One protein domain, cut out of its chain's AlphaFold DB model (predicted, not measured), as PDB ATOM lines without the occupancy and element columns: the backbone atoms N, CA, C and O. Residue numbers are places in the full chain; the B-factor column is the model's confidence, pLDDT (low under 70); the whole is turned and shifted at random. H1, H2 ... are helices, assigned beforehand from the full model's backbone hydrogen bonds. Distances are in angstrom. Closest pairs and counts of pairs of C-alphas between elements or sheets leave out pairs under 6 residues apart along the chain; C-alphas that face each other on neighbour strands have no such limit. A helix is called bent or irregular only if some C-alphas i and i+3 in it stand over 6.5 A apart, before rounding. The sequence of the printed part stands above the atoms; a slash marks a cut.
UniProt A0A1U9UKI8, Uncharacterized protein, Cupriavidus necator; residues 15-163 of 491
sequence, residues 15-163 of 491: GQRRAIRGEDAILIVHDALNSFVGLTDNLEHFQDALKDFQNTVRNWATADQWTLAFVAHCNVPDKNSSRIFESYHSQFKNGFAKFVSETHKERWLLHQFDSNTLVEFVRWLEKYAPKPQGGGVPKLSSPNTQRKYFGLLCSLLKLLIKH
ATOM      1  N   GLY A  15      63.152  22.123 -40.389       47.25
ATOM      2  CA  GLY A  15      62.561  20.886 -39.865       47.25
ATOM      3  C   GLY A  15      61.800  20.069 -40.918       47.25
ATOM      4  O   GLY A  15      61.954  18.854 -40.982       47.25
ATOM      5  N   GLN A  16      61.057  20.717 -41.824       44.81
ATOM      6  CA  GLN A  16      60.358  20.036 -42.928       44.81
ATOM      7  C   GLN A  16      61.334  19.441 -43.949       44.81
ATOM      8  O   GLN A  16      61.075  18.387 -44.526       44.81
ATOM      9  N   ARG A  17      62.488  20.091 -44.151       50.12
ATOM     10  CA  ARG A  17      63.551  19.569 -45.020       50.12
ATOM     11  C   ARG A  17      64.249  18.351 -44.418       50.12
ATOM     12  O   ARG A  17      64.696  17.513 -45.191       50.12
ATOM     13  N   ARG A  18      64.333  18.245 -43.088       49.38
ATOM     14  CA  ARG A  18      64.872  17.062 -42.392       49.38
ATOM     15  C   ARG A  18      63.897  15.882 -42.437       49.38
ATOM     16  O   ARG A  18      64.311  14.785 -42.783       49.38
ATOM     17  N   ALA A  19      62.598  16.128 -42.244       47.50
ATOM     18  CA  ALA A  19      61.562  15.091 -42.337       47.50
ATOM     19  C   ALA A  19      61.470  14.436 -43.734       47.50
ATOM     20  O   ALA A  19      61.280  13.230 -43.843       47.50
ATOM     21  N   ILE A  20      61.668  15.207 -44.814       48.78
ATOM     22  CA  ILE A  20      61.704  14.679 -46.195       48.78
ATOM     23  C   ILE A  20      62.975  13.850 -46.468       48.78
ATOM     24  O   ILE A  20      62.971  13.001 -47.357       48.78
ATOM     25  N   ARG A  21      64.063  14.073 -45.718       49.50
ATOM     26  CA  ARG A  21      65.344  13.359 -45.875       49.50
ATOM     27  C   ARG A  21      65.408  12.017 -45.137       49.50
ATOM     28  O   ARG A  21      66.412  11.331 -45.274       49.50
ATOM     29  N   GLY A  22      64.349  11.623 -44.426       46.78
ATOM     30  CA  GLY A  22      64.230  10.276 -43.859       46.78
ATOM     31  C   GLY A  22      65.002  10.033 -42.559       46.78
ATOM     32  O   GLY A  22      65.300   8.885 -42.256       46.78
ATOM     33  N   GLU A  23      65.309  11.075 -41.784       44.62
ATOM     34  CA  GLU A  23      65.902  10.932 -40.447       44.62
ATOM     35  C   GLU A  23      64.797  11.020 -39.371       44.62
ATOM     36  O   GLU A  23      64.256  12.094 -39.115       44.62
ATOM     37  N   ASP A  24      64.421   9.858 -38.821       49.09
ATOM     38  CA  ASP A  24      63.606   9.588 -37.619       49.09
ATOM     39  C   ASP A  24      62.724  10.722 -37.052       49.09
ATOM     40  O   ASP A  24      62.976  11.272 -35.977       49.09
ATOM     41  N   ALA A  25      61.589  10.995 -37.703       34.97
ATOM     42  CA  ALA A  25      60.508  11.756 -37.080       34.97
ATOM     43  C   ALA A  25      59.125  11.217 -37.469       34.97
ATOM     44  O   ALA A  25      58.776  11.125 -38.645       34.97
ATOM     45  N   ILE A  26      58.327  10.915 -36.440       41.66
ATOM     46  CA  ILE A  26      56.879  10.692 -36.499       41.66
ATOM     47  C   ILE A  26      56.255  11.806 -37.348       41.66
ATOM     48  O   ILE A  26      56.324  12.986 -36.999       41.66
ATOM     49  N   LEU A  27      55.665  11.425 -38.478       32.22
ATOM     50  CA  LEU A  27      55.064  12.354 -39.423       32.22
ATOM     51  C   LEU A  27      53.753  12.905 -38.838       32.22
ATOM     52  O   LEU A  27      52.693  12.303 -38.979       32.22
ATOM     53  N   ILE A  28      53.817  14.062 -38.177       43.47
ATOM     54  CA  ILE A  28      52.632  14.857 -37.833       43.47
ATOM     55  C   ILE A  28      52.563  16.031 -38.808       43.47
ATOM     56  O   ILE A  28      53.412  16.922 -38.781       43.47
ATOM     57  N   VAL A  29      51.531  16.054 -39.655       31.80
ATOM     58  CA  VAL A  29      51.162  17.235 -40.449       31.80
ATOM     59  C   VAL A  29      49.687  17.559 -40.197       31.80
ATOM     60  O   VAL A  29      48.824  16.693 -40.320       31.80
ATOM     61  N   HIS A  30      49.452  18.807 -39.783       31.27
ATOM     62  CA  HIS A  30      48.236  19.346 -39.164       31.27
ATOM     63  C   HIS A  30      47.124  19.798 -40.132       31.27
ATOM     64  O   HIS A  30      47.389  20.183 -41.268       31.27
ATOM     65  N   ASP A  31      45.909  19.845 -39.563       33.34
ATOM     66  CA  ASP A  31      44.678  20.632 -39.821       33.34
ATOM     67  C   ASP A  31      44.096  20.780 -41.234       33.34
ATOM     68  O   ASP A  31      42.971  21.264 -41.370       33.34
ATOM     69  N   ALA A  32      44.756  20.288 -42.277       36.66
ATOM     70  CA  ALA A  32      44.166  20.216 -43.606       36.66
ATOM     71  C   ALA A  32      44.444  18.850 -44.247       36.66
ATOM     72  O   ALA A  32      45.557  18.583 -44.683       36.66
ATOM     73  N   LEU A  33      43.374  18.050 -44.364       38.28
ATOM     74  CA  LEU A  33      43.224  16.843 -45.195       38.28
ATOM     75  C   LEU A  33      43.771  15.529 -44.614       38.28
ATOM     76  O   LEU A  33      44.954  15.250 -44.711       38.28
ATOM     77  N   ASN A  34      42.853  14.678 -44.132       49.69
ATOM     78  CA  ASN A  34      42.807  13.212 -44.301       49.69
ATOM     79  C   ASN A  34      44.100  12.371 -44.164       49.69
ATOM     80  O   ASN A  34      44.145  11.246 -44.660       49.69
ATOM     81  N   SER A  35      45.137  12.857 -43.490       55.22
ATOM     82  CA  SER A  35      46.364  12.112 -43.227       55.22
ATOM     83  C   SER A  35      46.148  11.155 -42.055       55.22
ATOM     84  O   SER A  35      45.597  11.518 -41.014       55.22
ATOM     85  N   PHE A  36      46.530   9.893 -42.234       68.62
ATOM     86  CA  PHE A  36      46.513   8.907 -41.160       68.62
ATOM     87  C   PHE A  36      47.676   9.185 -40.200       68.62
ATOM     88  O   PHE A  36      48.817   9.290 -40.641       68.62
ATOM     89  N   VAL A  37      47.384   9.318 -38.904       64.06
ATOM     90  CA  VAL A  37      48.379   9.654 -37.860       64.06
ATOM     91  C   VAL A  37      48.655   8.487 -36.901       64.06
ATOM     92  O   VAL A  37      49.220   8.683 -35.827       64.06
ATOM     93  N   GLY A  38      48.216   7.273 -37.255       66.44
ATOM     94  CA  GLY A  38      48.471   6.051 -36.489       66.44
ATOM     95  C   GLY A  38      49.732   5.298 -36.937       66.44
ATOM     96  O   GLY A  38      50.482   5.756 -37.793       66.44
ATOM     97  N   LEU A  39      49.956   4.114 -36.356       66.25
ATOM     98  CA  LEU A  39      51.085   3.228 -36.687       66.25
ATOM     99  C   LEU A  39      51.114   2.866 -38.178       66.25
ATOM    100  O   LEU A  39      50.089   2.449 -38.701       66.25
ATOM    101  N   THR A  40      52.274   2.920 -38.833       66.81
ATOM    102  CA  THR A  40      52.418   2.640 -40.276       66.81
ATOM    103  C   THR A  40      51.765   1.323 -40.712       66.81
ATOM    104  O   THR A  40      51.055   1.305 -41.714       66.81
ATOM    105  N   ASP A  41      51.896   0.258 -39.915       71.50
ATOM    106  CA  ASP A  41      51.298  -1.066 -40.179       71.50
ATOM    107  C   ASP A  41      49.760  -1.049 -40.257       71.50
ATOM    108  O   ASP A  41      49.134  -1.945 -40.814       71.50
ATOM    109  N   ASN A  42      49.125  -0.023 -39.694       76.12
ATOM    110  CA  ASN A  42      47.677   0.145 -39.688       76.12
ATOM    111  C   ASN A  42      47.159   0.968 -40.880       76.12
ATOM    112  O   ASN A  42      45.941   1.103 -41.023       76.12
ATOM    113  N   LEU A  43      48.043   1.526 -41.714       76.19
ATOM    114  CA  LEU A  43      47.669   2.430 -42.802       76.19
ATOM    115  C   LEU A  43      46.766   1.751 -43.840       76.19
ATOM    116  O   LEU A  43      45.730   2.315 -44.186       76.19
ATOM    117  N   GLU A  44      47.124   0.550 -44.299       77.75
ATOM    118  CA  GLU A  44      46.351  -0.201 -45.301       77.75
ATOM    119  C   GLU A  44      44.941  -0.518 -44.779       77.75
ATOM    120  O   GLU A  44      43.939  -0.177 -45.403       77.75
ATOM    121  N   HIS A  45      44.849  -1.029 -43.549       82.50
ATOM    122  CA  HIS A  45      43.571  -1.309 -42.888       82.50
ATOM    123  C   HIS A  45      42.698  -0.061 -42.702       82.50
ATOM    124  O   HIS A  45      41.471  -0.120 -42.821       82.50
ATOM    125  N   PHE A  46      43.313   1.080 -42.382       83.88
ATOM    126  CA  PHE A  46      42.602   2.349 -42.302       83.88
ATOM    127  C   PHE A  46      42.083   2.788 -43.678       83.88
ATOM    128  O   PHE A  46      40.932   3.214 -43.776       83.88
ATOM    129  N   GLN A  47      42.901   2.675 -44.726       84.12
ATOM    130  CA  GLN A  47      42.530   3.042 -46.095       84.12
ATOM    131  C   GLN A  47      41.372   2.189 -46.618       84.12
ATOM    132  O   GLN A  47      40.419   2.742 -47.170       84.12
ATOM    133  N   ASP A  48      41.407   0.879 -46.381       84.44
ATOM    134  CA  ASP A  48      40.326  -0.032 -46.755       84.44
ATOM    135  C   ASP A  48      39.022   0.317 -46.031       84.44
ATOM    136  O   ASP A  48      37.981   0.519 -46.665       84.44
ATOM    137  N   ALA A  49      39.079   0.498 -44.709       88.12
ATOM    138  CA  ALA A  49      37.910   0.888 -43.927       88.12
ATOM    139  C   ALA A  49      37.362   2.267 -44.339       88.12
ATOM    140  O   ALA A  49      36.146   2.469 -44.352       88.12
ATOM    141  N   LEU A  50      38.234   3.219 -44.688       89.69
ATOM    142  CA  LEU A  50      37.844   4.540 -45.180       89.69
ATOM    143  C   LEU A  50      37.150   4.447 -46.539       89.69
ATOM    144  O   LEU A  50      36.095   5.054 -46.717       89.69
ATOM    145  N   LYS A  51      37.698   3.668 -47.474       89.62
ATOM    146  CA  LYS A  51      37.097   3.426 -48.789       89.62
ATOM    147  C   LYS A  51      35.703   2.816 -48.646       89.62
ATOM    148  O   LYS A  51      34.746   3.285 -49.264       89.62
ATOM    149  N   ASP A  52      35.559   1.815 -47.785       92.12
ATOM    150  CA  ASP A  52      34.273   1.178 -47.507       92.12
ATOM    151  C   ASP A  52      33.281   2.118 -46.808       92.12
ATOM    152  O   ASP A  52      32.073   2.098 -47.095       92.12
ATOM    153  N   PHE A  53      33.772   2.981 -45.919       94.19
ATOM    154  CA  PHE A  53      32.970   4.021 -45.286       94.19
ATOM    155  C   PHE A  53      32.474   5.048 -46.308       94.19
ATOM    156  O   PHE A  53      31.269   5.291 -46.383       94.19
ATOM    157  N   GLN A  54      33.362   5.586 -47.146       94.19
ATOM    158  CA  GLN A  54      33.022   6.525 -48.217       94.19
ATOM    159  C   GLN A  54      31.986   5.926 -49.168       94.19
ATOM    160  O   GLN A  54      30.978   6.564 -49.459       94.19
ATOM    161  N   ASN A  55      32.156   4.662 -49.565       93.50
ATOM    162  CA  ASN A  55      31.167   3.944 -50.370       93.50
ATOM    163  C   ASN A  55      29.793   3.853 -49.690       93.50
ATOM    164  O   ASN A  55      28.769   3.914 -50.368       93.50
ATOM    165  N   THR A  56      29.765   3.718 -48.361       96.44
ATOM    166  CA  THR A  56      28.525   3.636 -47.574       96.44
ATOM    167  C   THR A  56      27.768   4.966 -47.572       96.44
ATOM    168  O   THR A  56      26.544   4.963 -47.675       96.44
ATOM    169  N   VAL A  57      28.479   6.095 -47.494       96.62
ATOM    170  CA  VAL A  57      27.873   7.438 -47.424       96.62
ATOM    171  C   VAL A  57      27.832   8.174 -48.765       96.62
ATOM    172  O   VAL A  57      27.303   9.275 -48.820       96.62
ATOM    173  N   ARG A  58      28.344   7.591 -49.859       95.38
ATOM    174  CA  ARG A  58      28.578   8.275 -51.152       95.38
ATOM    175  C   ARG A  58      27.379   9.033 -51.732       95.38
ATOM    176  O   ARG A  58      27.557   9.992 -52.468       95.38
ATOM    177  N   ASN A  59      26.164   8.578 -51.428       93.12
ATOM    178  CA  ASN A  59      24.921   9.149 -51.949       93.12
ATOM    179  C   ASN A  59      24.260  10.134 -50.970       93.12
ATOM    180  O   ASN A  59      23.127  10.552 -51.199       93.12
ATOM    181  N   TRP A  60      24.913  10.446 -49.849       96.94
ATOM    182  CA  TRP A  60      24.355  11.314 -48.822       96.94
ATOM    183  C   TRP A  60      24.720  12.771 -49.090       96.94
ATOM    184  O   TRP A  60      25.852  13.072 -49.459       96.94
ATOM    185  N   ALA A  61      23.801  13.694 -48.801       94.50
ATOM    186  CA  ALA A  61      24.074  15.133 -48.893       94.50
ATOM    187  C   ALA A  61      25.184  15.597 -47.925       94.50
ATOM    188  O   ALA A  61      25.748  16.674 -48.087       94.50
ATOM    189  N   THR A  62      25.492  14.777 -46.915       94.94
ATOM    190  CA  THR A  62      26.466  15.048 -45.850       94.94
ATOM    191  C   THR A  62      27.683  14.112 -45.884       94.94
ATOM    192  O   THR A  62      28.368  13.936 -44.874       94.94
ATOM    193  N   ALA A  63      27.945  13.467 -47.030       92.19
ATOM    194  CA  ALA A  63      28.991  12.450 -47.186       92.19
ATOM    195  C   ALA A  63      30.377  12.926 -46.715       92.19
ATOM    196  O   ALA A  63      31.061  12.211 -45.975       92.19
ATOM    197  N   ASP A  64      30.765  14.147 -47.088       89.38
ATOM    198  CA  ASP A  64      32.068  14.724 -46.742       89.38
ATOM    199  C   ASP A  64      32.214  14.929 -45.235       89.38
ATOM    200  O   ASP A  64      33.254  14.616 -44.654       89.38
ATOM    201  N   GLN A  65      31.157  15.398 -44.569       93.44
ATOM    202  CA  GLN A  65      31.182  15.636 -43.131       93.44
ATOM    203  C   GLN A  65      31.264  14.316 -42.359       93.44
ATOM    204  O   GLN A  65      32.087  14.183 -41.454       93.44
ATOM    205  N   TRP A  66      30.483  13.301 -42.737       94.25
ATOM    206  CA  TRP A  66      30.585  11.982 -42.102       94.25
ATOM    207  C   TRP A  66      31.950  11.335 -42.326       94.25
ATOM    208  O   TRP A  66      32.497  10.736 -41.400       94.25
ATOM    209  N   THR A  67      32.523  11.497 -43.521       92.00
ATOM    210  CA  THR A  67      33.872  11.011 -43.839       92.00
ATOM    211  C   THR A  67      34.914  11.699 -42.962       92.00
ATOM    212  O   THR A  67      35.725  11.024 -42.331       92.00
ATOM    213  N   LEU A  68      34.844  13.026 -42.834       88.69
ATOM    214  CA  LEU A  68      35.706  13.806 -41.947       88.69
ATOM    215  C   LEU A  68      35.612  13.324 -40.490       88.69
ATOM    216  O   LEU A  68      36.633  13.105 -39.836       88.69
ATOM    217  N   ALA A  69      34.395  13.121 -39.982       90.06
ATOM    218  CA  ALA A  69      34.175  12.632 -38.624       90.06
ATOM    219  C   ALA A  69      34.739  11.222 -38.418       90.06
ATOM    220  O   ALA A  69      35.321  10.942 -37.371       90.06
ATOM    221  N   PHE A  70      34.588  10.338 -39.407       92.00
ATOM    222  CA  PHE A  70      35.133   8.984 -39.364       92.00
ATOM    223  C   PHE A  70      36.661   8.993 -39.340       92.00
ATOM    224  O   PHE A  70      37.257   8.359 -38.472       92.00
ATOM    225  N   VAL A  71      37.294   9.772 -40.223       87.88
ATOM    226  CA  VAL A  71      38.752   9.950 -40.248       87.88
ATOM    227  C   VAL A  71      39.245  10.462 -38.895       87.88
ATOM    228  O   VAL A  71      40.112   9.836 -38.288       87.88
ATOM    229  N   ALA A  72      38.639  11.531 -38.369       86.38
ATOM    230  CA  ALA A  72      38.988  12.080 -37.059       86.38
ATOM    231  C   ALA A  72      38.776  11.067 -35.922       86.38
ATOM    232  O   ALA A  72      39.552  11.018 -34.971       86.38
ATOM    233  N   HIS A  73      37.743  10.225 -36.015       88.88
ATOM    234  CA  HIS A  73      37.500   9.177 -35.033       88.88
ATOM    235  C   HIS A  73      38.572   8.088 -35.084       88.88
ATOM    236  O   HIS A  73      38.972   7.581 -34.037       88.88
ATOM    237  N   CYS A  74      39.024   7.697 -36.269       84.94
ATOM    238  CA  CYS A  74      40.048   6.673 -36.453       84.94
ATOM    239  C   CYS A  74      41.448   7.178 -36.065       84.94
ATOM    240  O   CYS A  74      42.216   6.425 -35.472       84.94
ATOM    241  N   ASN A  75      41.727   8.462 -36.292       77.50
ATOM    242  CA  ASN A  75      42.999   9.140 -36.028       77.50
ATOM    243  C   ASN A  75      43.186   9.578 -34.561       77.50
ATOM    244  O   ASN A  75      43.498  10.730 -34.271       77.50
ATOM    245  N   VAL A  76      42.997   8.655 -33.615       74.62
ATOM    246  CA  VAL A  76      43.341   8.881 -32.201       74.62
ATOM    247  C   VAL A  76      44.631   8.111 -31.889       74.62
ATOM    248  O   VAL A  76      44.621   6.896 -32.088       74.62
ATOM    249  N   PRO A  77      45.704   8.762 -31.388       59.56
ATOM    250  CA  PRO A  77      47.028   8.147 -31.214       59.56
ATOM    251  C   PRO A  77      47.041   6.834 -30.418       59.56
ATOM    252  O   PRO A  77      47.833   5.948 -30.704       59.56
ATOM    253  N   ASP A  78      46.114   6.665 -29.474       63.97
ATOM    254  CA  ASP A  78      46.033   5.467 -28.626       63.97
ATOM    255  C   ASP A  78      45.380   4.246 -29.319       63.97
ATOM    256  O   ASP A  78      45.195   3.186 -28.705       63.97
ATOM    257  N   LYS A  79      44.957   4.364 -30.587       68.00
ATOM    258  CA  LYS A  79      44.269   3.295 -31.333       68.00
ATOM    259  C   LYS A  79      45.256   2.446 -32.137       68.00
ATOM    260  O   LYS A  79      45.439   2.631 -33.333       68.00
ATOM    261  N   ASN A  80      45.803   1.425 -31.481       64.50
ATOM    262  CA  ASN A  80      46.859   0.580 -32.059       64.50
ATOM    263  C   ASN A  80      46.365  -0.675 -32.808       64.50
ATOM    264  O   ASN A  80      47.178  -1.420 -33.342       64.50
ATOM    265  N   SER A  81      45.056  -0.951 -32.839       73.00
ATOM    266  CA  SER A  81      44.503  -2.191 -33.414       73.00
ATOM    267  C   SER A  81      43.888  -1.956 -34.795       73.00
ATOM    268  O   SER A  81      42.840  -1.321 -34.863       73.00
ATOM    269  N   SER A  82      44.420  -2.581 -35.849       74.19
ATOM    270  CA  SER A  82      43.875  -2.542 -37.225       74.19
ATOM    271  C   SER A  82      42.372  -2.850 -37.311       74.19
ATOM    272  O   SER A  82      41.595  -2.086 -37.882       74.19
ATOM    273  N   ARG A  83      41.920  -3.906 -36.619       72.50
ATOM    274  CA  ARG A  83      40.504  -4.331 -36.537       72.50
ATOM    275  C   ARG A  83      39.536  -3.230 -36.088       72.50
ATOM    276  O   ARG A  83      38.326  -3.319 -36.307       72.50
ATOM    277  N   ILE A  84      40.028  -2.213 -35.383       82.81
ATOM    278  CA  ILE A  84      39.162  -1.180 -34.829       82.81
ATOM    279  C   ILE A  84      38.494  -0.360 -35.939       82.81
ATOM    280  O   ILE A  84      37.332   0.009 -35.780       82.81
ATOM    281  N   PHE A  85      39.175  -0.150 -37.071       86.94
ATOM    282  CA  PHE A  85      38.661   0.632 -38.197       86.94
ATOM    283  C   PHE A  85      37.512  -0.091 -38.899       86.94
ATOM    284  O   PHE A  85      36.421   0.467 -39.024       86.94
ATOM    285  N   GLU A  86      37.709  -1.369 -39.232       85.62
ATOM    286  CA  GLU A  86      36.655  -2.243 -39.760       85.62
ATOM    287  C   GLU A  86      35.472  -2.343 -38.794       85.62
ATOM    288  O   GLU A  86      34.310  -2.278 -39.194       85.62
ATOM    289  N   SER A  87      35.746  -2.463 -37.490       86.62
ATOM    290  CA  SER A  87      34.697  -2.506 -36.476       86.62
ATOM    291  C   SER A  87      33.890  -1.208 -36.440       86.62
ATOM    292  O   SER A  87      32.673  -1.272 -36.268       86.62
ATOM    293  N   TYR A  88      34.522  -0.039 -36.571       92.00
ATOM    294  CA  TYR A  88      33.806   1.235 -36.627       92.00
ATOM    295  C   TYR A  88      32.975   1.350 -37.899       92.00
ATOM    296  O   TYR A  88      31.788   1.658 -37.815       92.00
ATOM    297  N   HIS A  89      33.546   1.028 -39.060       92.88
ATOM    298  CA  HIS A  89      32.790   1.009 -40.310       92.88
ATOM    299  C   HIS A  89      31.587   0.063 -40.224       92.88
ATOM    300  O   HIS A  89      30.461   0.477 -40.482       92.88
ATOM    301  N   SER A  90      31.791  -1.173 -39.766       90.06
ATOM    302  CA  SER A  90      30.730  -2.169 -39.613       90.06
ATOM    303  C   SER A  90      29.641  -1.721 -38.633       90.06
ATOM    304  O   SER A  90      28.453  -1.900 -38.909       90.06
ATOM    305  N   GLN A  91      30.006  -1.096 -37.510       92.50
ATOM    306  CA  GLN A  91      29.039  -0.536 -36.558       92.50
ATOM    307  C   GLN A  91      28.248   0.634 -37.154       92.50
ATOM    308  O   GLN A  91      27.042   0.725 -36.933       92.50
ATOM    309  N   PHE A  92      28.895   1.503 -37.933       95.56
ATOM    310  CA  PHE A  92      28.225   2.610 -38.613       95.56
ATOM    311  C   PHE A  92      27.279   2.098 -39.703       95.56
ATOM    312  O   PHE A  92      26.103   2.458 -39.723       95.56
ATOM    313  N   LYS A  93      27.774   1.200 -40.563       94.12
ATOM    314  CA  LYS A  93      27.038   0.593 -41.675       94.12
ATOM    315  C   LYS A  93      25.801  -0.164 -41.197       94.12
ATOM    316  O   LYS A  93      24.715   0.041 -41.726       94.12
ATOM    317  N   ASN A  94      25.963  -1.030 -40.195       90.62
ATOM    318  CA  ASN A  94      24.876  -1.863 -39.676       90.62
ATOM    319  C   ASN A  94      23.963  -1.128 -38.686       90.62
ATOM    320  O   ASN A  94      22.891  -1.641 -38.382       90.62
ATOM    321  N   GLY A  95      24.389   0.028 -38.177       93.62
ATOM    322  CA  GLY A  95      23.605   0.893 -37.305       93.62
ATOM    323  C   GLY A  95      23.038   2.084 -38.068       93.62
ATOM    324  O   GLY A  95      22.004   1.991 -38.724       93.62
ATOM    325  N   PHE A  96      23.716   3.226 -37.963       96.25
ATOM    326  CA  PHE A  96      23.186   4.506 -38.429       96.25
ATOM    327  C   PHE A  96      22.968   4.571 -39.944       96.25
ATOM    328  O   PHE A  96      21.938   5.076 -40.379       96.25
ATOM    329  N   ALA A  97      23.868   4.017 -40.762       95.62
ATOM    330  CA  ALA A  97      23.676   4.048 -42.212       95.62
ATOM    331  C   ALA A  97      22.453   3.240 -42.656       95.62
ATOM    332  O   ALA A  97      21.733   3.644 -43.571       95.62
ATOM    333  N   LYS A  98      22.186   2.125 -41.971       94.31
ATOM    334  CA  LYS A  98      20.992   1.320 -42.204       94.31
ATOM    335  C   LYS A  98      19.723   2.077 -41.812       94.31
ATOM    336  O   LYS A  98      18.798   2.119 -42.615       94.31
ATOM    337  N   PHE A  99      19.718   2.736 -40.652       95.88
ATOM    338  CA  PHE A  99      18.621   3.615 -40.229       95.88
ATOM    339  C   PHE A  99      18.346   4.733 -41.241       95.88
ATOM    340  O   PHE A  99      17.199   4.932 -41.634       95.88
ATOM    341  N   VAL A 100      19.385   5.439 -41.699       96.38
ATOM    342  CA  VAL A 100      19.244   6.515 -42.693       96.38
ATOM    343  C   VAL A 100      18.640   5.982 -43.991       96.38
ATOM    344  O   VAL A 100      17.734   6.609 -44.530       96.38
ATOM    345  N   SER A 101      19.080   4.807 -44.448       94.19
ATOM    346  CA  SER A 101      18.567   4.198 -45.678       94.19
ATOM    347  C   SER A 101      17.119   3.714 -45.563       94.19
ATOM    348  O   SER A 101      16.313   3.959 -46.456       94.19
ATOM    349  N   GLU A 102      16.757   3.061 -44.457       94.31
ATOM    350  CA  GLU A 102      15.388   2.572 -44.227       94.31
ATOM    351  C   GLU A 102      14.388   3.699 -43.946       94.31
ATOM    352  O   GLU A 102      13.190   3.522 -44.149       94.31
ATOM    353  N   THR A 103      14.868   4.858 -43.489       95.06
ATOM    354  CA  THR A 103      14.033   6.040 -43.236       95.06
ATOM    355  C   THR A 103      14.134   7.106 -44.330       95.06
ATOM    356  O   THR A 103      13.557   8.181 -44.174       95.06
ATOM    357  N   HIS A 104      14.828   6.809 -45.436       95.12
ATOM    358  CA  HIS A 104      14.997   7.686 -46.601       95.12
ATOM    359  C   HIS A 104      15.570   9.080 -46.272       95.12
ATOM    360  O   HIS A 104      15.153  10.102 -46.824       95.12
ATOM    361  N   LYS A 105      16.523   9.132 -45.334       95.94
ATOM    362  CA  LYS A 105      17.139  10.368 -44.823       95.94
ATOM    363  C   LYS A 105      18.480  10.704 -45.493       95.94
ATOM    364  O   LYS A 105      19.215  11.553 -45.001       95.94
ATOM    365  N   GLU A 106      18.840  10.079 -46.617       96.38
ATOM    366  CA  GLU A 106      20.146  10.278 -47.275       96.38
ATOM    367  C   GLU A 106      20.370  11.728 -47.730       96.38
ATOM    368  O   GLU A 106      21.496  12.224 -47.754       96.38
ATOM    369  N   ARG A 107      19.291  12.435 -48.082       95.94
ATOM    370  CA  ARG A 107      19.342  13.836 -48.531       95.94
ATOM    371  C   ARG A 107      19.327  14.850 -47.388       95.94
ATOM    372  O   ARG A 107      19.348  16.047 -47.658       95.94
ATOM    373  N   TRP A 108      19.260  14.395 -46.138       95.75
ATOM    374  CA  TRP A 108      19.228  15.293 -44.993       95.75
ATOM    375  C   TRP A 108      20.570  15.997 -44.796       95.75
ATOM    376  O   TRP A 108      21.647  15.406 -44.926       95.75
ATOM    377  N   LEU A 109      20.483  17.274 -44.442       94.88
ATOM    378  CA  LEU A 109      21.598  18.105 -44.015       94.88
ATOM    379  C   LEU A 109      21.897  17.879 -42.529       94.88
ATOM    380  O   LEU A 109      21.058  17.394 -41.772       94.88
ATOM    381  N   LEU A 110      23.100  18.263 -42.089       91.44
ATOM    382  CA  LEU A 110      23.566  17.993 -40.724       91.44
ATOM    383  C   LEU A 110      22.645  18.557 -39.630       91.44
ATOM    384  O   LEU A 110      22.465  17.908 -38.604       91.44
ATOM    385  N   HIS A 111      22.024  19.718 -39.849       92.75
ATOM    386  CA  HIS A 111      21.150  20.358 -38.862       92.75
ATOM    387  C   HIS A 111      19.812  19.636 -38.680       92.75
ATOM    388  O   HIS A 111      19.115  19.884 -37.703       92.75
ATOM    389  N   GLN A 112      19.447  18.756 -39.614       92.94
ATOM    390  CA  GLN A 112      18.223  17.961 -39.532       92.94
ATOM    391  C   GLN A 112      18.418  16.720 -38.653       92.94
ATOM    392  O   GLN A 112      17.442  16.148 -38.185       92.94
ATOM    393  N   PHE A 113      19.666  16.318 -38.387       91.19
ATOM    394  CA  PHE A 113      19.983  15.271 -37.418       91.19
ATOM    395  C   PHE A 113      20.013  15.864 -36.005       91.19
ATOM    396  O   PHE A 113      21.072  16.171 -35.462       91.19
ATOM    397  N   ASP A 114      18.828  16.046 -35.435       92.44
ATOM    398  CA  ASP A 114      18.592  16.662 -34.132       92.44
ATOM    399  C   ASP A 114      18.355  15.630 -33.006       92.44
ATOM    400  O   ASP A 114      18.511  14.414 -33.168       92.44
ATOM    401  N   SER A 115      17.967  16.121 -31.826       92.31
ATOM    402  CA  SER A 115      17.650  15.288 -30.658       92.31
ATOM    403  C   SER A 115      16.520  14.291 -30.928       92.31
ATOM    404  O   SER A 115      16.586  13.150 -30.465       92.31
ATOM    405  N   ASN A 116      15.505  14.684 -31.704       92.00
ATOM    406  CA  ASN A 116      14.394  13.801 -32.060       92.00
ATOM    407  C   ASN A 116      14.880  12.652 -32.940       92.00
ATOM    408  O   ASN A 116      14.528  11.498 -32.702       92.00
ATOM    409  N   THR A 117      15.775  12.946 -33.880       92.75
ATOM    410  CA  THR A 117      16.387  11.938 -34.749       92.75
ATOM    411  C   THR A 117      17.199  10.913 -33.953       92.75
ATOM    412  O   THR A 117      17.173   9.721 -34.266       92.75
ATOM    413  N   LEU A 118      17.884  11.331 -32.880       93.56
ATOM    414  CA  LEU A 118      18.566  10.395 -31.978       93.56
ATOM    415  C   LEU A 118      17.584   9.482 -31.235       93.56
ATOM    416  O   LEU A 118      17.855   8.290 -31.095       93.56
ATOM    417  N   VAL A 119      16.443  10.011 -30.785       92.62
ATOM    418  CA  VAL A 119      15.384   9.214 -30.143       92.62
ATOM    419  C   VAL A 119      14.754   8.235 -31.136       92.62
ATOM    420  O   VAL A 119      14.547   7.068 -30.798       92.62
ATOM    421  N   GLU A 120      14.494   8.665 -32.373       93.88
ATOM    422  CA  GLU A 120      14.036   7.785 -33.454       93.88
ATOM    423  C   GLU A 120      15.030   6.658 -33.720       93.88
ATOM    424  O   GLU A 120      14.630   5.500 -33.834       93.88
ATOM    425  N   PHE A 121      16.325   6.976 -33.772       95.25
ATOM    426  CA  PHE A 121      17.360   5.977 -33.994       95.25
ATOM    427  C   PHE A 121      17.431   4.956 -32.850       95.25
ATOM    428  O   PHE A 121      17.561   3.762 -33.110       95.25
ATOM    429  N   VAL A 122      17.282   5.386 -31.592       92.94
ATOM    430  CA  VAL A 122      17.194   4.472 -30.437       92.94
ATOM    431  C   VAL A 122      15.988   3.536 -30.573       92.94
ATOM    432  O   VAL A 122      16.156   2.320 -30.495       92.94
ATOM    433  N   ARG A 123      14.797   4.070 -30.875       92.50
ATOM    434  CA  ARG A 123      13.576   3.264 -31.083       92.50
ATOM    435  C   ARG A 123      13.695   2.305 -32.269       92.50
ATOM    436  O   ARG A 123      13.120   1.218 -32.254       92.50
ATOM    437  N   TRP A 124      14.415   2.708 -33.313       94.75
ATOM    438  CA  TRP A 124      14.712   1.846 -34.451       94.75
ATOM    439  C   TRP A 124      15.651   0.704 -34.046       94.75
ATOM    440  O   TRP A 124      15.367  -0.451 -34.356       94.75
ATOM    441  N   LEU A 125      16.711   0.991 -33.281       91.81
ATOM    442  CA  LEU A 125      17.655  -0.016 -32.783       91.81
ATOM    443  C   LEU A 125      16.975  -1.091 -31.923       91.81
ATOM    444  O   LEU A 125      17.307  -2.270 -32.063       91.81
ATOM    445  N   GLU A 126      16.003  -0.711 -31.092       87.38
ATOM    446  CA  GLU A 126      15.204  -1.636 -30.269       87.38
ATOM    447  C   GLU A 126      14.431  -2.668 -31.101       87.38
ATOM    448  O   GLU A 126      14.229  -3.798 -30.659       87.38
ATOM    449  N   LYS A 127      14.036  -2.297 -32.323       87.75
ATOM    450  CA  LYS A 127      13.297  -3.150 -33.266       87.75
ATOM    451  C   LYS A 127      14.198  -3.775 -34.332       87.75
ATOM    452  O   LYS A 127      13.743  -4.609 -35.114       87.75
ATOM    453  N   TYR A 128      15.467  -3.378 -34.385       85.56
ATOM    454  CA  TYR A 128      16.370  -3.770 -35.452       85.56
ATOM    455  C   TYR A 128      16.852  -5.212 -35.279       85.56
ATOM    456  O   TYR A 128      17.514  -5.553 -34.292       85.56
ATOM    457  N   ALA A 129      16.560  -6.042 -36.283       78.38
ATOM    458  CA  ALA A 129      16.983  -7.432 -36.371       78.38
ATOM    459  C   ALA A 129      17.948  -7.628 -37.556       78.38
ATOM    460  O   ALA A 129      17.497  -7.867 -38.683       78.38
ATOM    461  N   PRO A 130      19.274  -7.512 -37.353       69.19
ATOM    462  CA  PRO A 130      20.228  -7.717 -38.434       69.19
ATOM    463  C   PRO A 130      20.147  -9.151 -38.977       69.19
ATOM    464  O   PRO A 130      20.045 -10.123 -38.222       69.19
ATOM    465  N   LYS A 131      20.238  -9.293 -40.305       63.09
ATOM    466  CA  LYS A 131      20.397 -10.605 -40.945       63.09
ATOM    467  C   LYS A 131      21.753 -11.204 -40.535       63.09
ATOM    468  O   LYS A 131      22.769 -10.521 -40.687       63.09
ATOM    469  N   PRO A 132      21.806 -12.455 -40.047       59.69
ATOM    470  CA  PRO A 132      23.069 -13.110 -39.728       59.69
ATOM    471  C   PRO A 132      23.932 -13.269 -40.981       59.69
ATOM    472  O   PRO A 132      23.430 -13.637 -42.047       59.69
ATOM    473  N   GLN A 133      25.241 -13.063 -40.839       47.16
ATOM    474  CA  GLN A 133      26.215 -13.499 -41.840       47.16
ATOM    475  C   GLN A 133      26.218 -15.038 -41.850       47.16
ATOM    476  O   GLN A 133      26.841 -15.658 -40.996       47.16
ATOM    477  N   GLY A 134      25.432 -15.649 -42.740       51.84
ATOM    478  CA  GLY A 134      25.275 -17.110 -42.818       51.84
ATOM    479  C   GLY A 134      23.847 -17.631 -43.014       51.84
ATOM    480  O   GLY A 134      23.642 -18.833 -42.925       51.84
ATOM    481  N   GLY A 135      22.854 -16.766 -43.271       49.97
ATOM    482  CA  GLY A 135      21.516 -17.211 -43.704       49.97
ATOM    483  C   GLY A 135      20.563 -17.664 -42.590       49.97
ATOM    484  O   GLY A 135      19.559 -18.308 -42.873       49.97
ATOM    485  N   GLY A 136      20.846 -17.324 -41.330       58.12
ATOM    486  CA  GLY A 136      19.949 -17.614 -40.206       58.12
ATOM    487  C   GLY A 136      18.753 -16.658 -40.093       58.12
ATOM    488  O   GLY A 136      18.693 -15.615 -40.746       58.12
ATOM    489  N   VAL A 137      17.818 -16.989 -39.199       61.12
ATOM    490  CA  VAL A 137      16.668 -16.131 -38.870       61.12
ATOM    491  C   VAL A 137      17.168 -14.803 -38.274       61.12
ATOM    492  O   VAL A 137      17.985 -14.840 -37.347       61.12
ATOM    493  N   PRO A 138      16.704 -13.636 -38.770       68.31
ATOM    494  CA  PRO A 138      17.010 -12.342 -38.168       68.31
ATOM    495  C   PRO A 138      16.628 -12.336 -36.687       68.31
ATOM    496  O   PRO A 138      15.492 -12.639 -36.330       68.31
ATOM    497  N   LYS A 139      17.580 -11.997 -35.820       73.00
ATOM    498  CA  LYS A 139      17.340 -11.828 -34.382       73.00
ATOM    499  C   LYS A 139      17.508 -10.367 -34.025       73.00
ATOM    500  O   LYS A 139      18.404  -9.719 -34.563       73.00
ATOM    501  N   LEU A 140      16.677  -9.880 -33.104       78.19
ATOM    502  CA  LEU A 140      16.831  -8.542 -32.539       78.19
ATOM    503  C   LEU A 140      18.267  -8.345 -32.048       78.19
ATOM    504  O   LEU A 140      18.864  -9.229 -31.425       78.19
ATOM    505  N   SER A 141      18.832  -7.189 -32.380       77.12
ATOM    506  CA  SER A 141      20.173  -6.825 -31.950       77.12
ATOM    507  C   SER A 141      20.244  -6.787 -30.420       77.12
ATOM    508  O   SER A 141      19.348  -6.277 -29.754       77.12
ATOM    509  N   SER A 142      21.304  -7.360 -29.841       80.38
ATOM    510  CA  SER A 142      21.461  -7.350 -28.380       80.38
ATOM    511  C   SER A 142      21.593  -5.910 -27.855       80.38
ATOM    512  O   SER A 142      22.198  -5.084 -28.549       80.38
ATOM    513  N   PRO A 143      21.151  -5.602 -26.623       83.50
ATOM    514  CA  PRO A 143      21.295  -4.260 -26.049       83.50
ATOM    515  C   PRO A 143      22.738  -3.732 -26.032       83.50
ATOM    516  O   PRO A 143      22.985  -2.546 -26.248       83.50
ATOM    517  N   ASN A 144      23.735  -4.610 -25.876       80.56
ATOM    518  CA  ASN A 144      25.142  -4.224 -26.000       80.56
ATOM    519  C   ASN A 144      25.541  -3.861 -27.446       80.56
ATOM    520  O   ASN A 144      26.346  -2.955 -27.664       80.56
ATOM    521  N   THR A 145      24.982  -4.541 -28.451       85.19
ATOM    522  CA  THR A 145      25.163  -4.180 -29.867       85.19
ATOM    523  C   THR A 145      24.513  -2.830 -30.170       85.19
ATOM    524  O   THR A 145      25.170  -1.965 -30.749       85.19
ATOM    525  N   GLN A 146      23.275  -2.617 -29.716       88.69
ATOM    526  CA  GLN A 146      22.550  -1.347 -29.856       88.69
ATOM    527  C   GLN A 146      23.347  -0.190 -29.238       88.69
ATOM    528  O   GLN A 146      23.609   0.819 -29.896       88.69
ATOM    529  N   ARG A 147      23.859  -0.387 -28.015       89.44
ATOM    530  CA  ARG A 147      24.757   0.557 -27.338       89.44
ATOM    531  C   ARG A 147      25.997   0.892 -28.169       89.44
ATOM    532  O   ARG A 147      26.396   2.053 -28.193       89.44
ATOM    533  N   LYS A 148      26.636  -0.089 -28.819       89.06
ATOM    534  CA  LYS A 148      27.820   0.154 -29.668       89.06
ATOM    535  C   LYS A 148      27.470   1.002 -30.888       89.06
ATOM    536  O   LYS A 148      28.164   1.979 -31.151       89.06
ATOM    537  N   TYR A 149      26.383   0.673 -31.588       93.62
ATOM    538  CA  TYR A 149      25.925   1.432 -32.758       93.62
ATOM    539  C   TYR A 149      25.596   2.883 -32.394       93.62
ATOM    540  O   TYR A 149      26.095   3.814 -33.026       93.62
ATOM    541  N   PHE A 150      24.833   3.083 -31.319       94.06
ATOM    542  CA  PHE A 150      24.500   4.414 -30.816       94.06
ATOM    543  C   PHE A 150      25.724   5.183 -30.302       94.06
ATOM    544  O   PHE A 150      25.895   6.367 -30.599       94.06
ATOM    545  N   GLY A 151      26.611   4.514 -29.565       92.19
ATOM    546  CA  GLY A 151      27.831   5.115 -29.029       92.19
ATOM    547  C   GLY A 151      28.782   5.605 -30.121       92.19
ATOM    548  O   GLY A 151      29.376   6.679 -29.975       92.19
ATOM    549  N   LEU A 152      28.893   4.867 -31.231       94.69
ATOM    550  CA  LEU A 152      29.670   5.308 -32.386       94.69
ATOM    551  C   LEU A 152      29.055   6.558 -33.024       94.69
ATOM    552  O   LEU A 152      29.770   7.542 -33.198       94.69
ATOM    553  N   LEU A 153      27.743   6.565 -33.293       95.38
ATOM    554  CA  LEU A 153      27.054   7.746 -33.831       95.38
ATOM    555  C   LEU A 153      27.295   8.985 -32.958       95.38
ATOM    556  O   LEU A 153      27.701  10.031 -33.460       95.38
ATOM    557  N   CYS A 154      27.118   8.853 -31.641       93.69
ATOM    558  CA  CYS A 154      27.366   9.946 -30.702       93.69
ATOM    559  C   CYS A 154      28.813  10.444 -30.761       93.69
ATOM    560  O   CYS A 154      29.062  11.640 -30.632       93.69
ATOM    561  N   SER A 155      29.774   9.537 -30.943       93.44
ATOM    562  CA  SER A 155      31.188   9.899 -31.060       93.44
ATOM    563  C   SER A 155      31.457  10.703 -32.333       93.44
ATOM    564  O   SER A 155      32.159  11.709 -32.267       93.44
ATOM    565  N   LEU A 156      30.864  10.307 -33.463       94.75
ATOM    566  CA  LEU A 156      30.994  11.022 -34.734       94.75
ATOM    567  C   LEU A 156      30.323  12.403 -34.684       94.75
ATOM    568  O   LEU A 156      30.945  13.396 -35.047       94.75
ATOM    569  N   LEU A 157      29.104  12.497 -34.148       93.94
ATOM    570  CA  LEU A 157      28.408  13.779 -33.977       93.94
ATOM    571  C   LEU A 157      29.181  14.736 -33.061       93.94
ATOM    572  O   LEU A 157      29.321  15.914 -33.374       93.94
ATOM    573  N   LYS A 158      29.762  14.238 -31.961       92.62
ATOM    574  CA  LYS A 158      30.626  15.051 -31.088       92.62
ATOM    575  C   LYS A 158      31.861  15.585 -31.814       92.62
ATOM    576  O   LYS A 158      32.300  16.688 -31.500       92.62
ATOM    577  N   LEU A 159      32.426  14.828 -32.757       91.25
ATOM    578  CA  LEU A 159      33.537  15.300 -33.587       91.25
ATOM    579  C   LEU A 159      33.077  16.393 -34.559       91.25
ATOM    580  O   LEU A 159      33.733  17.426 -34.648       91.25
ATOM    581  N   LEU A 160      31.914  16.223 -35.196       91.50
ATOM    582  CA  LEU A 160      31.316  17.234 -36.077       91.50
ATOM    583  C   LEU A 160      31.001  18.548 -35.353       91.50
ATOM    584  O   LEU A 160      31.257  19.619 -35.897       91.50
ATOM    585  N   ILE A 161      30.507  18.477 -34.116       91.00
ATOM    586  CA  ILE A 161      30.221  19.657 -33.281       91.00
ATOM    587  C   ILE A 161      31.504  20.412 -32.921       91.00
ATOM    588  O   ILE A 161      31.513  21.637 -32.861       91.00
ATOM    589  N   LYS A 162      32.601  19.693 -32.663       87.75
ATOM    590  CA  LYS A 162      33.884  20.305 -32.289       87.75
ATOM    591  C   LYS A 162      34.652  20.865 -33.485       87.75
ATOM    592  O   LYS A 162      35.499  21.739 -33.308       87.75
ATOM    593  N   HIS A 163      34.401  20.352 -34.686       84.44
ATOM    594  CA  HIS A 163      35.182  20.698 -35.863       84.44
ATOM    595  C   HIS A 163      34.749  22.048 -36.461       84.44
ATOM    596  O   HIS A 163      33.575  22.274 -36.755       84.44
TER     597      HIS A 163
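What this domain is: This is residues 15 to 163 of the 491 residues of an uncharacterized protein of Cupriavidus necator (UniProt A0A1U9UKI8). Three helices, H2, H3 and H4, form an up-and-down bundle, each running against the one before it, and H6 crosses it, packing on H3 and H4 about perpendicular to both, while H5 folds back beside H6 and touches residues 95 to 99 of H4. A short helix, H1, lies far from this body at the other end of the long link of residues 21 to 39, and H1 with this link makes much of the length. The printed part has 149 residues, with six named helices in the order H1 to H6 and no named strand; the class is all helix. It is only just compact, close to loose, with a radius of gyration of the C-alphas of 17.4 A, and its elongated outline spans 56 by 36 by 24 A.

Where its parts are: H1 is residues 15 to 20, with C-alpha 15 at (62.561, 20.886, -39.865). H2 is residues 40 to 57, 26.0 A from first to last C-alpha; it is irregular, with C-alphas 41 and 44 at 7.2 A. H3 is residues 63 to 74, 16.5 A long. H4 is residues 83 to 102, 27.2 A long, beginning at C-alpha 83 (40.504, -4.331, -36.537); it is only just irregular, with C-alphas 94 and 97 at 6.54 A. H5 is residues 115 to 127, 19.1 A long. H6 is residues 143 to 162, 28.3 A long, ending at C-alpha 162 (33.884, 20.305, -32.289).

How they stand to each other: H1 touches no helix. H2 and H3 form a helical hairpin, opposite ways at a shallow tilt of 28 degrees; their closest C-alphas, Val 57 and Ala 63, are 5.1 A apart. H2 touches H4, the same way at a shallow tilt of 5 degrees, closest at the C-alphas of Ala 49 and Glu 86, 5.4 A. H3 and H4 are close but not clearly touching, with the C-alphas of Cys 74 and Phe 85 at 6.4 A. H4 and H6 are hubs, touching three helices each. Residues 146 to 153 of H6 touch H4, about perpendicular at 89 degrees, closest at the C-alphas of Gly 95 and Tyr 149, 5.1 A. Residues 155 to 160 of H6 touch H3, about perpendicular at 74 degrees, closest at the C-alphas of Ala 69 and Leu 156, 5.3 A. Residues 121 to 126 of H5 touch residues 143 to 150 of H6, closest at the C-alphas of Leu 125 and Gln 146, 5.9 A, in a helical hairpin with a shallow tilt of 21 degrees. Residues 121 to 125 of H5 touch residues 95 to 99 of H4, about perpendicular at 81 degrees, with the C-alphas of Phe 99 and Phe 121 closest at 6.8 A. Every O i to N i+4 pair is within hydrogen-bond range in H1, H3 and H6; H2 has 12 of 14, H4 14 of 16 and H5 8 of 9.

The domain as a whole: The two C-alphas farthest apart, those of Arg 17 and Val 137, are 59.2 A apart. The printed part has no cut. The links H1 to H2, H4 to H5 and H5 to H6 are long. The mean pLDDT of the printed part is 79.7, and residues 15 to 40, 77 to 80 and 130 to 138 are under 70.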